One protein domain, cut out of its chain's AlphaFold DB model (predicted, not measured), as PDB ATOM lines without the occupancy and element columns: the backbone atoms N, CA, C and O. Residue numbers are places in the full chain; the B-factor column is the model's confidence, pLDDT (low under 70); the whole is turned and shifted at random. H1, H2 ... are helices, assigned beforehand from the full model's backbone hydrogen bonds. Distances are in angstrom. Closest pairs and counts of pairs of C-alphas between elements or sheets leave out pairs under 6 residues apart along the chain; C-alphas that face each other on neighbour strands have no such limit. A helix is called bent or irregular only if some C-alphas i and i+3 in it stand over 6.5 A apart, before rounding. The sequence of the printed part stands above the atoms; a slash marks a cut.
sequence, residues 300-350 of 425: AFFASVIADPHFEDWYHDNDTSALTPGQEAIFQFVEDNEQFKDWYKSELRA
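AT A GLANCE: This is residues 300 to 350 of the 425 residues of an uncharacterized protein of Zymoseptoria tritici (strain CBS 115943 / IPO323) (UniProt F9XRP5). Four short helices make a small, elongated cluster: H3 and H4 meet near their ends as an L, H1 sits by that corner, and H2 lies aslant near H3, away from H4. The printed part has 51 residues, with four named helices, H1 to H4 in chain order, and no named strand: all helix. It is compact, radius of gyration of the C-alphas 10.6 A, spanning 30 by 16 by 16 A.

IN THESE COORDINATES: Find C-alpha 300 at (-22.381, 29.380, 6.835); there H1, residues 300 to 306, begins, 10.0 A long. H2, residues 309 to 317, 12.7 A, is only just irregular: C-alphas 309 and 312 are 6.6 A apart. H3, residues 325 to 335, measures 15.1 A. H4, residues 338 to 350, 18.8 A, ends at (-33.600, 21.181, -2.360).

HOW THE PARTS SIT: From H1, look at Phe 302: its C-alpha is 7.1 A from that of Val 334 in H3 and 6.8 A from that of Phe 340 in H4, the closest pairs, close but not clearly touching. H2 and H3 only just touch, with 3 pairs of C-alphas within 8 A, the closest Phe 311 and Phe 331 at 7.2 A, at a steep tilt of 60 degrees. H2 and H4 are apart. Every O i to N i+4 pair is within hydrogen-bond range in H1, H3 and H4, and 4 of 5 in H2.

THE WHOLE: The farthest C-alphas, Pro 325 and Ala 350, are 31.1 A apart. The printed part has no cut and no long link, and no printed residue is under 70 in pLDDT.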
ATOM      1  N   ALA A 300     -23.705  29.922   7.152       87.56
ATOM      2  CA  ALA A 300     -22.381  29.380   6.835       87.56
ATOM      3  C   ALA A 300     -21.811  28.448   7.929       87.56
ATOM      4  O   ALA A 300     -21.082  27.516   7.602       87.56
ATOM      5  N   PHE A 301     -22.162  28.657   9.204       90.25
ATOM      6  CA  PHE A 301     -21.785  27.770  10.307       90.25
ATOM      7  C   PHE A 301     -22.489  26.415  10.181       90.25
ATOM      8  O   PHE A 301     -21.824  25.381  10.155       90.25
ATOM      9  N   PHE A 302     -23.811  26.411   9.987       92.56
ATOM     10  CA  PHE A 302     -24.578  25.183   9.761       92.56
ATOM     11  C   PHE A 302     -24.096  24.414   8.519       92.56
ATOM     12  O   PHE A 302     -23.945  23.195   8.567       92.56
ATOM     13  N   ALA A 303     -23.771  25.123   7.433       89.88
ATOM     14  CA  ALA A 303     -23.172  24.523   6.242       89.88
ATOM     15  C   ALA A 303     -21.780  23.918   6.513       89.88
ATOM     16  O   ALA A 303     -21.474  22.853   5.985       89.88
ATOM     17  N   SER A 304     -20.954  24.554   7.354       92.56
ATOM     18  CA  SER A 304     -19.647  24.006   7.747       92.56
ATOM     19  C   SER A 304     -19.748  22.769   8.645       92.56
ATOM     20  O   SER A 304     -18.885  21.902   8.562       92.56
ATOM     21  N   VAL A 305     -20.812  22.656   9.446       92.75
ATOM     22  CA  VAL A 305     -21.061  21.497  10.318       92.75
ATOM     23  C   VAL A 305     -21.565  20.295   9.513       92.75
ATOM     24  O   VAL A 305     -21.009  19.215   9.655       92.75
ATOM     25  N   ILE A 306     -22.501  20.485   8.573       92.00
ATOM     26  CA  ILE A 306     -22.920  19.418   7.636       92.00
ATOM     27  C   ILE A 306     -21.762  18.947   6.733       92.00
ATOM     28  O   ILE A 306     -21.785  17.827   6.230       92.00
ATOM     29  N   ALA A 307     -20.747  19.786   6.512       90.19
ATOM     30  CA  ALA A 307     -19.567  19.426   5.729       90.19
ATOM     31  C   ALA A 307     -18.534  18.565   6.491       90.19
ATOM     32  O   ALA A 307     -17.595  18.080   5.857       90.19
ATOM     33  N   ASP A 308     -18.679  18.356   7.808       90.19
ATOM     34  CA  ASP A 308     -17.876  17.368   8.539       90.19
ATOM     35  C   ASP A 308     -18.382  15.951   8.190       90.19
ATOM     36  O   ASP A 308     -19.561  15.664   8.410       90.19
ATOM     37  N   PRO A 309     -17.530  15.036   7.676       88.00
ATOM     38  CA  PRO A 309     -17.931  13.664   7.358       88.00
ATOM     39  C   PRO A 309     -18.591  12.903   8.515       88.00
ATOM     40  O   PRO A 309     -19.361  11.984   8.262       88.00
ATOM     41  N   HIS A 310     -18.302  13.280   9.764       89.94
ATOM     42  CA  HIS A 310     -18.855  12.633  10.954       89.94
ATOM     43  C   HIS A 310     -20.220  13.208  11.362       89.94
ATOM     44  O   HIS A 310     -20.873  12.634  12.229       89.94
ATOM     45  N   PHE A 311     -20.677  14.319  10.767       89.81
ATOM     46  CA  PHE A 311     -21.964  14.918  11.128       89.81
ATOM     47  C   PHE A 311     -23.152  14.069  10.670       89.81
ATOM     48  O   PHE A 311     -24.085  13.890  11.444       89.81
ATOM     49  N   GLU A 312     -23.138  13.517   9.451       86.50
ATOM     50  CA  GLU A 312     -24.246  12.657   8.998       86.50
ATOM     51  C   GLU A 312     -24.278  11.316   9.763       86.50
ATOM     52  O   GLU A 312     -25.363  10.860  10.120       86.50
ATOM     53  N   ASP A 313     -23.123  10.729  10.103       85.31
ATOM     54  CA  ASP A 313     -23.063   9.530  10.958       85.31
ATOM     55  C   ASP A 313     -23.484   9.837  12.419       85.31
ATOM     56  O   ASP A 313     -24.196   9.046  13.035       85.31
ATOM     57  N   TRP A 314     -23.143  11.003  12.982       91.75
ATOM     58  CA  TRP A 314     -23.633  11.397  14.311       91.75
ATOM     59  C   TRP A 314     -25.142  11.688  14.303       91.75
ATOM     60  O   TRP A 314     -25.888  11.063  15.048       91.75
ATOM     61  N   TYR A 315     -25.609  12.573  13.419       89.25
ATOM     62  CA  TYR A 315     -26.985  13.083  13.401       89.25
ATOM     63  C   TYR A 315     -28.037  12.019  13.031       89.25
ATOM     64  O   TYR A 315     -29.202  12.151  13.401       89.25
ATOM     65  N   HIS A 316     -27.658  10.967  12.289       83.88
ATOM     66  CA  HIS A 316     -28.583   9.888  11.895       83.88
ATOM     67  C   HIS A 316     -28.327   8.549  12.598       83.88
ATOM     68  O   HIS A 316     -29.270   7.776  12.769       83.88
ATOM     69  N   ASP A 317     -27.088   8.243  12.997       77.75
ATOM     70  CA  ASP A 317     -26.719   6.960  13.615       77.75
ATOM     71  C   ASP A 317     -26.395   7.076  15.132       77.75
ATOM     72  O   ASP A 317     -26.256   6.032  15.782       77.75
ATOM     73  N   ASN A 318     -26.355   8.292  15.710       74.31
ATOM     74  CA  ASN A 318     -25.996   8.624  17.108       74.31
ATOM     75  C   ASN A 318     -24.617   8.093  17.556       74.31
ATOM     76  O   ASN A 318     -24.404   7.787  18.732       74.31
ATOM     77  N   ASP A 319     -23.666   7.965  16.625       73.12
ATOM     78  CA  ASP A 319     -22.330   7.449  16.931       73.12
ATOM     79  C   ASP A 319     -21.377   8.557  17.415       73.12
ATOM     80  O   ASP A 319     -20.913   9.397  16.643       73.12
ATOM     81  N   THR A 320     -21.053   8.542  18.709       75.38
ATOM     82  CA  THR A 320     -20.047   9.426  19.322       75.38
ATOM     83  C   THR A 320     -18.652   8.792  19.378       75.38
ATOM     84  O   THR A 320     -17.681   9.475  19.701       75.38
ATOM     85  N   SER A 321     -18.499   7.516  18.992       72.31
ATOM     86  CA  SER A 321     -17.262   6.722  19.147       72.31
ATOM     87  C   SER A 321     -16.058   7.252  18.357       72.31
ATOM     88  O   SER A 321     -14.922   6.853  18.620       72.31
ATOM     89  N   ALA A 322     -16.302   8.107  17.361       75.62
ATOM     90  CA  ALA A 322     -15.290   8.720  16.501       75.62
ATOM     91  C   ALA A 322     -15.129  10.239  16.716       75.62
ATOM     92  O   ALA A 322     -14.267  10.848  16.082       75.62
ATOM     93  N   LEU A 323     -15.940  10.859  17.581       86.25
ATOM     94  CA  LEU A 323     -15.942  12.310  17.770       86.25
ATOM     95  C   LEU A 323     -14.940  12.763  18.828       86.25
ATOM     96  O   LEU A 323     -14.711  12.110  19.846       86.25
ATOM     97  N   THR A 324     -14.386  13.958  18.627       90.50
ATOM     98  CA  THR A 324     -13.808  14.712  19.742       90.50
ATOM     99  C   THR A 324     -14.931  15.373  20.557       90.50
ATOM    100  O   THR A 324     -15.907  15.836  19.959       90.50
ATOM    101  N   PRO A 325     -14.789  15.545  21.888       88.00
ATOM    102  CA  PRO A 325     -15.795  16.240  22.705       88.00
ATOM    103  C   PRO A 325     -16.099  17.681  22.249       88.00
ATOM    104  O   PRO A 325     -17.144  18.237  22.574       88.00
ATOM    105  N   GLY A 326     -15.189  18.300  21.484       90.00
ATOM    106  CA  GLY A 326     -15.423  19.596  20.844       90.00
ATOM    107  C   GLY A 326     -16.363  19.522  19.635       90.00
ATOM    108  O   GLY A 326     -17.196  20.408  19.477       90.00
ATOM    109  N   GLN A 327     -16.266  18.475  18.806       89.44
ATOM    110  CA  GLN A 327     -17.214  18.238  17.708       89.44
ATOM    111  C   GLN A 327     -18.591  17.864  18.253       89.44
ATOM    112  O   GLN A 327     -19.571  18.473  17.848       89.44
ATOM    113  N   GLU A 328     -18.658  16.947  19.221       91.00
ATOM    114  CA  GLU A 328     -19.908  16.537  19.879       91.00
ATOM    115  C   GLU A 328     -20.665  17.745  20.462       91.00
ATOM    116  O   GLU A 328     -21.839  17.944  20.160       91.00
ATOM    117  N   ALA A 329     -19.980  18.634  21.191       92.38
ATOM    118  CA  ALA A 329     -20.585  19.858  21.720       92.38
ATOM    119  C   ALA A 329     -21.050  20.849  20.629       92.38
ATOM    120  O   ALA A 329     -22.060  21.529  20.810       92.38
ATOM    121  N   ILE A 330     -20.339  20.941  19.497       93.06
ATOM    122  CA  ILE A 330     -20.751  21.763  18.344       93.06
ATOM    123  C   ILE A 330     -21.973  21.151  17.652       93.06
ATOM    124  O   ILE A 330     -22.891  21.879  17.278       93.06
ATOM    125  N   PHE A 331     -21.995  19.830  17.490       94.50
ATOM    126  CA  PHE A 331     -23.069  19.102  16.829       94.50
ATOM    127  C   PHE A 331     -24.356  19.151  17.662       94.50
ATOM    128  O   PHE A 331     -25.393  19.525  17.120       94.50
ATOM    129  N   GLN A 332     -24.275  18.927  18.978       92.69
ATOM    130  CA  GLN A 332     -25.408  19.065  19.901       92.69
ATOM    131  C   GLN A 332     -25.970  20.495  19.905       92.69
ATOM    132  O   GLN A 332     -27.174  20.692  19.771       92.69
ATOM    133  N   PHE A 333     -25.101  21.514  19.949       93.69
ATOM    134  CA  PHE A 333     -25.506  22.924  19.861       93.69
ATOM    135  C   PHE A 333     -26.205  23.282  18.534       93.69
ATOM    136  O   PHE A 333     -27.044  24.187  18.498       93.69
ATOM    137  N   VAL A 334     -25.870  22.589  17.442       92.69
ATOM    138  CA  VAL A 334     -26.539  22.735  16.143       92.69
ATOM    139  C   VAL A 334     -27.850  21.948  16.097       92.69
ATOM    140  O   VAL A 334     -28.848  22.494  15.631       92.69
ATOM    141  N   GLU A 335     -27.887  20.721  16.626       91.75
ATOM    142  CA  GLU A 335     -29.113  19.926  16.739       91.75
ATOM    143  C   GLU A 335     -30.155  20.629  17.610       91.75
ATOM    144  O   GLU A 335     -31.307  20.713  17.208       91.75
ATOM    145  N   ASP A 336     -29.788  21.192  18.760       92.50
ATOM    146  CA  ASP A 336     -30.735  21.866  19.654       92.50
ATOM    147  C   ASP A 336     -31.340  23.141  19.037       92.50
ATOM    148  O   ASP A 336     -32.403  23.602  19.461       92.50
ATOM    149  N   ASN A 337     -30.720  23.702  17.993       92.00
ATOM    150  CA  ASN A 337     -31.119  24.982  17.426       92.00
ATOM    151  C   ASN A 337     -32.305  24.883  16.446       92.00
ATOM    152  O   ASN A 337     -32.237  24.245  15.394       92.00
ATOM    153  N   GLU A 338     -33.391  25.606  16.725       91.44
ATOM    154  CA  GLU A 338     -34.578  25.638  15.854       91.44
ATOM    155  C   GLU A 338     -34.281  26.180  14.443       91.44
ATOM    156  O   GLU A 338     -34.824  25.667  13.461       91.44
ATOM    157  N   GLN A 339     -33.368  27.154  14.311       90.94
ATOM    158  CA  GLN A 339     -32.987  27.721  13.009       90.94
ATOM    159  C   GLN A 339     -32.285  26.679  12.127       90.94
ATOM    160  O   GLN A 339     -32.478  26.677  10.910       90.94
ATOM    161  N   PHE A 340     -31.522  25.763  12.734       90.69
ATOM    162  CA  PHE A 340     -30.920  24.641  12.020       90.69
ATOM    163  C   PHE A 340     -31.982  23.658  11.522       90.69
ATOM    164  O   PHE A 340     -31.967  23.295  10.348       90.69
ATOM    165  N   LYS A 341     -32.938  23.269  12.382       89.00
ATOM    166  CA  LYS A 341     -33.976  22.276  12.048       89.00
ATOM    167  C   LYS A 341     -34.773  22.671  10.809       89.00
ATOM    168  O   LYS A 341     -35.023  21.823   9.954       89.00
ATOM    169  N   ASP A 342     -35.166  23.935  10.684       88.19
ATOM    170  CA  ASP A 342     -35.938  24.394   9.524       88.19
ATOM    171  C   ASP A 342     -35.072  24.662   8.286       88.19
ATOM    172  O   ASP A 342     -35.494  24.343   7.168       88.19
ATOM    173  N   TRP A 343     -33.833  25.132   8.462       92.06
ATOM    174  CA  TRP A 343     -32.886  25.248   7.354       92.06
ATOM    175  C   TRP A 343     -32.524  23.876   6.758       92.06
ATOM    176  O   TRP A 343     -32.644  23.693   5.544       92.06
ATOM    177  N   TYR A 344     -32.190  22.876   7.580       90.00
ATOM    178  CA  TYR A 344     -31.821  21.532   7.122       90.00
ATOM    179  C   TYR A 344     -32.984  20.813   6.413       90.00
ATOM    180  O   TYR A 344     -32.787  20.210   5.357       90.00
ATOM    181  N   LYS A 345     -34.230  20.972   6.893       86.56
ATOM    182  CA  LYS A 345     -35.438  20.521   6.163       86.56
ATOM    183  C   LYS A 345     -35.556  21.164   4.776       86.56
ATOM    184  O   LYS A 345     -36.032  20.513   3.845       86.56
ATOM    185  N   SER A 346     -35.170  22.434   4.624       87.56
ATOM    186  CA  SER A 346     -35.194  23.126   3.328       87.56
ATOM    187  C   SER A 346     -34.097  22.618   2.383       87.56
ATOM    188  O   SER A 346     -34.381  22.352   1.214       87.56
ATOM    189  N   GLU A 347     -32.898  22.363   2.909       89.12
ATOM    190  CA  GLU A 347     -31.747  21.830   2.174       89.12
ATOM    191  C   GLU A 347     -32.003  20.394   1.679       89.12
ATOM    192  O   GLU A 347     -31.798  20.088   0.505       89.12
ATOM    193  N   LEU A 348     -32.559  19.518   2.526       85.25
ATOM    194  CA  LEU A 348     -32.957  18.160   2.126       85.25
ATOM    195  C   LEU A 348     -34.004  18.173   0.997       85.25
ATOM    196  O   LEU A 348     -33.889  17.410   0.035       85.25
ATOM    197  N   ARG A 349     -34.992  19.077   1.060       84.81
ATOM    198  CA  ARG A 349     -35.980  19.268  -0.018       84.81
ATOM    199  C   ARG A 349     -35.339  19.798  -1.303       84.81
ATOM    200  O   ARG A 349     -35.745  19.377  -2.385       84.81
ATOM    201  N   ALA A 350     -34.347  20.685  -1.206       85.25
ATOM    202  CA  ALA A 350     -33.600  21.181  -2.360       85.25
ATOM    203  C   ALA A 350     -32.793  20.055  -3.032       85.25
ATOM    204  O   ALA A 350     -32.924  19.862  -4.241       85.25
TER     205      ALA A 350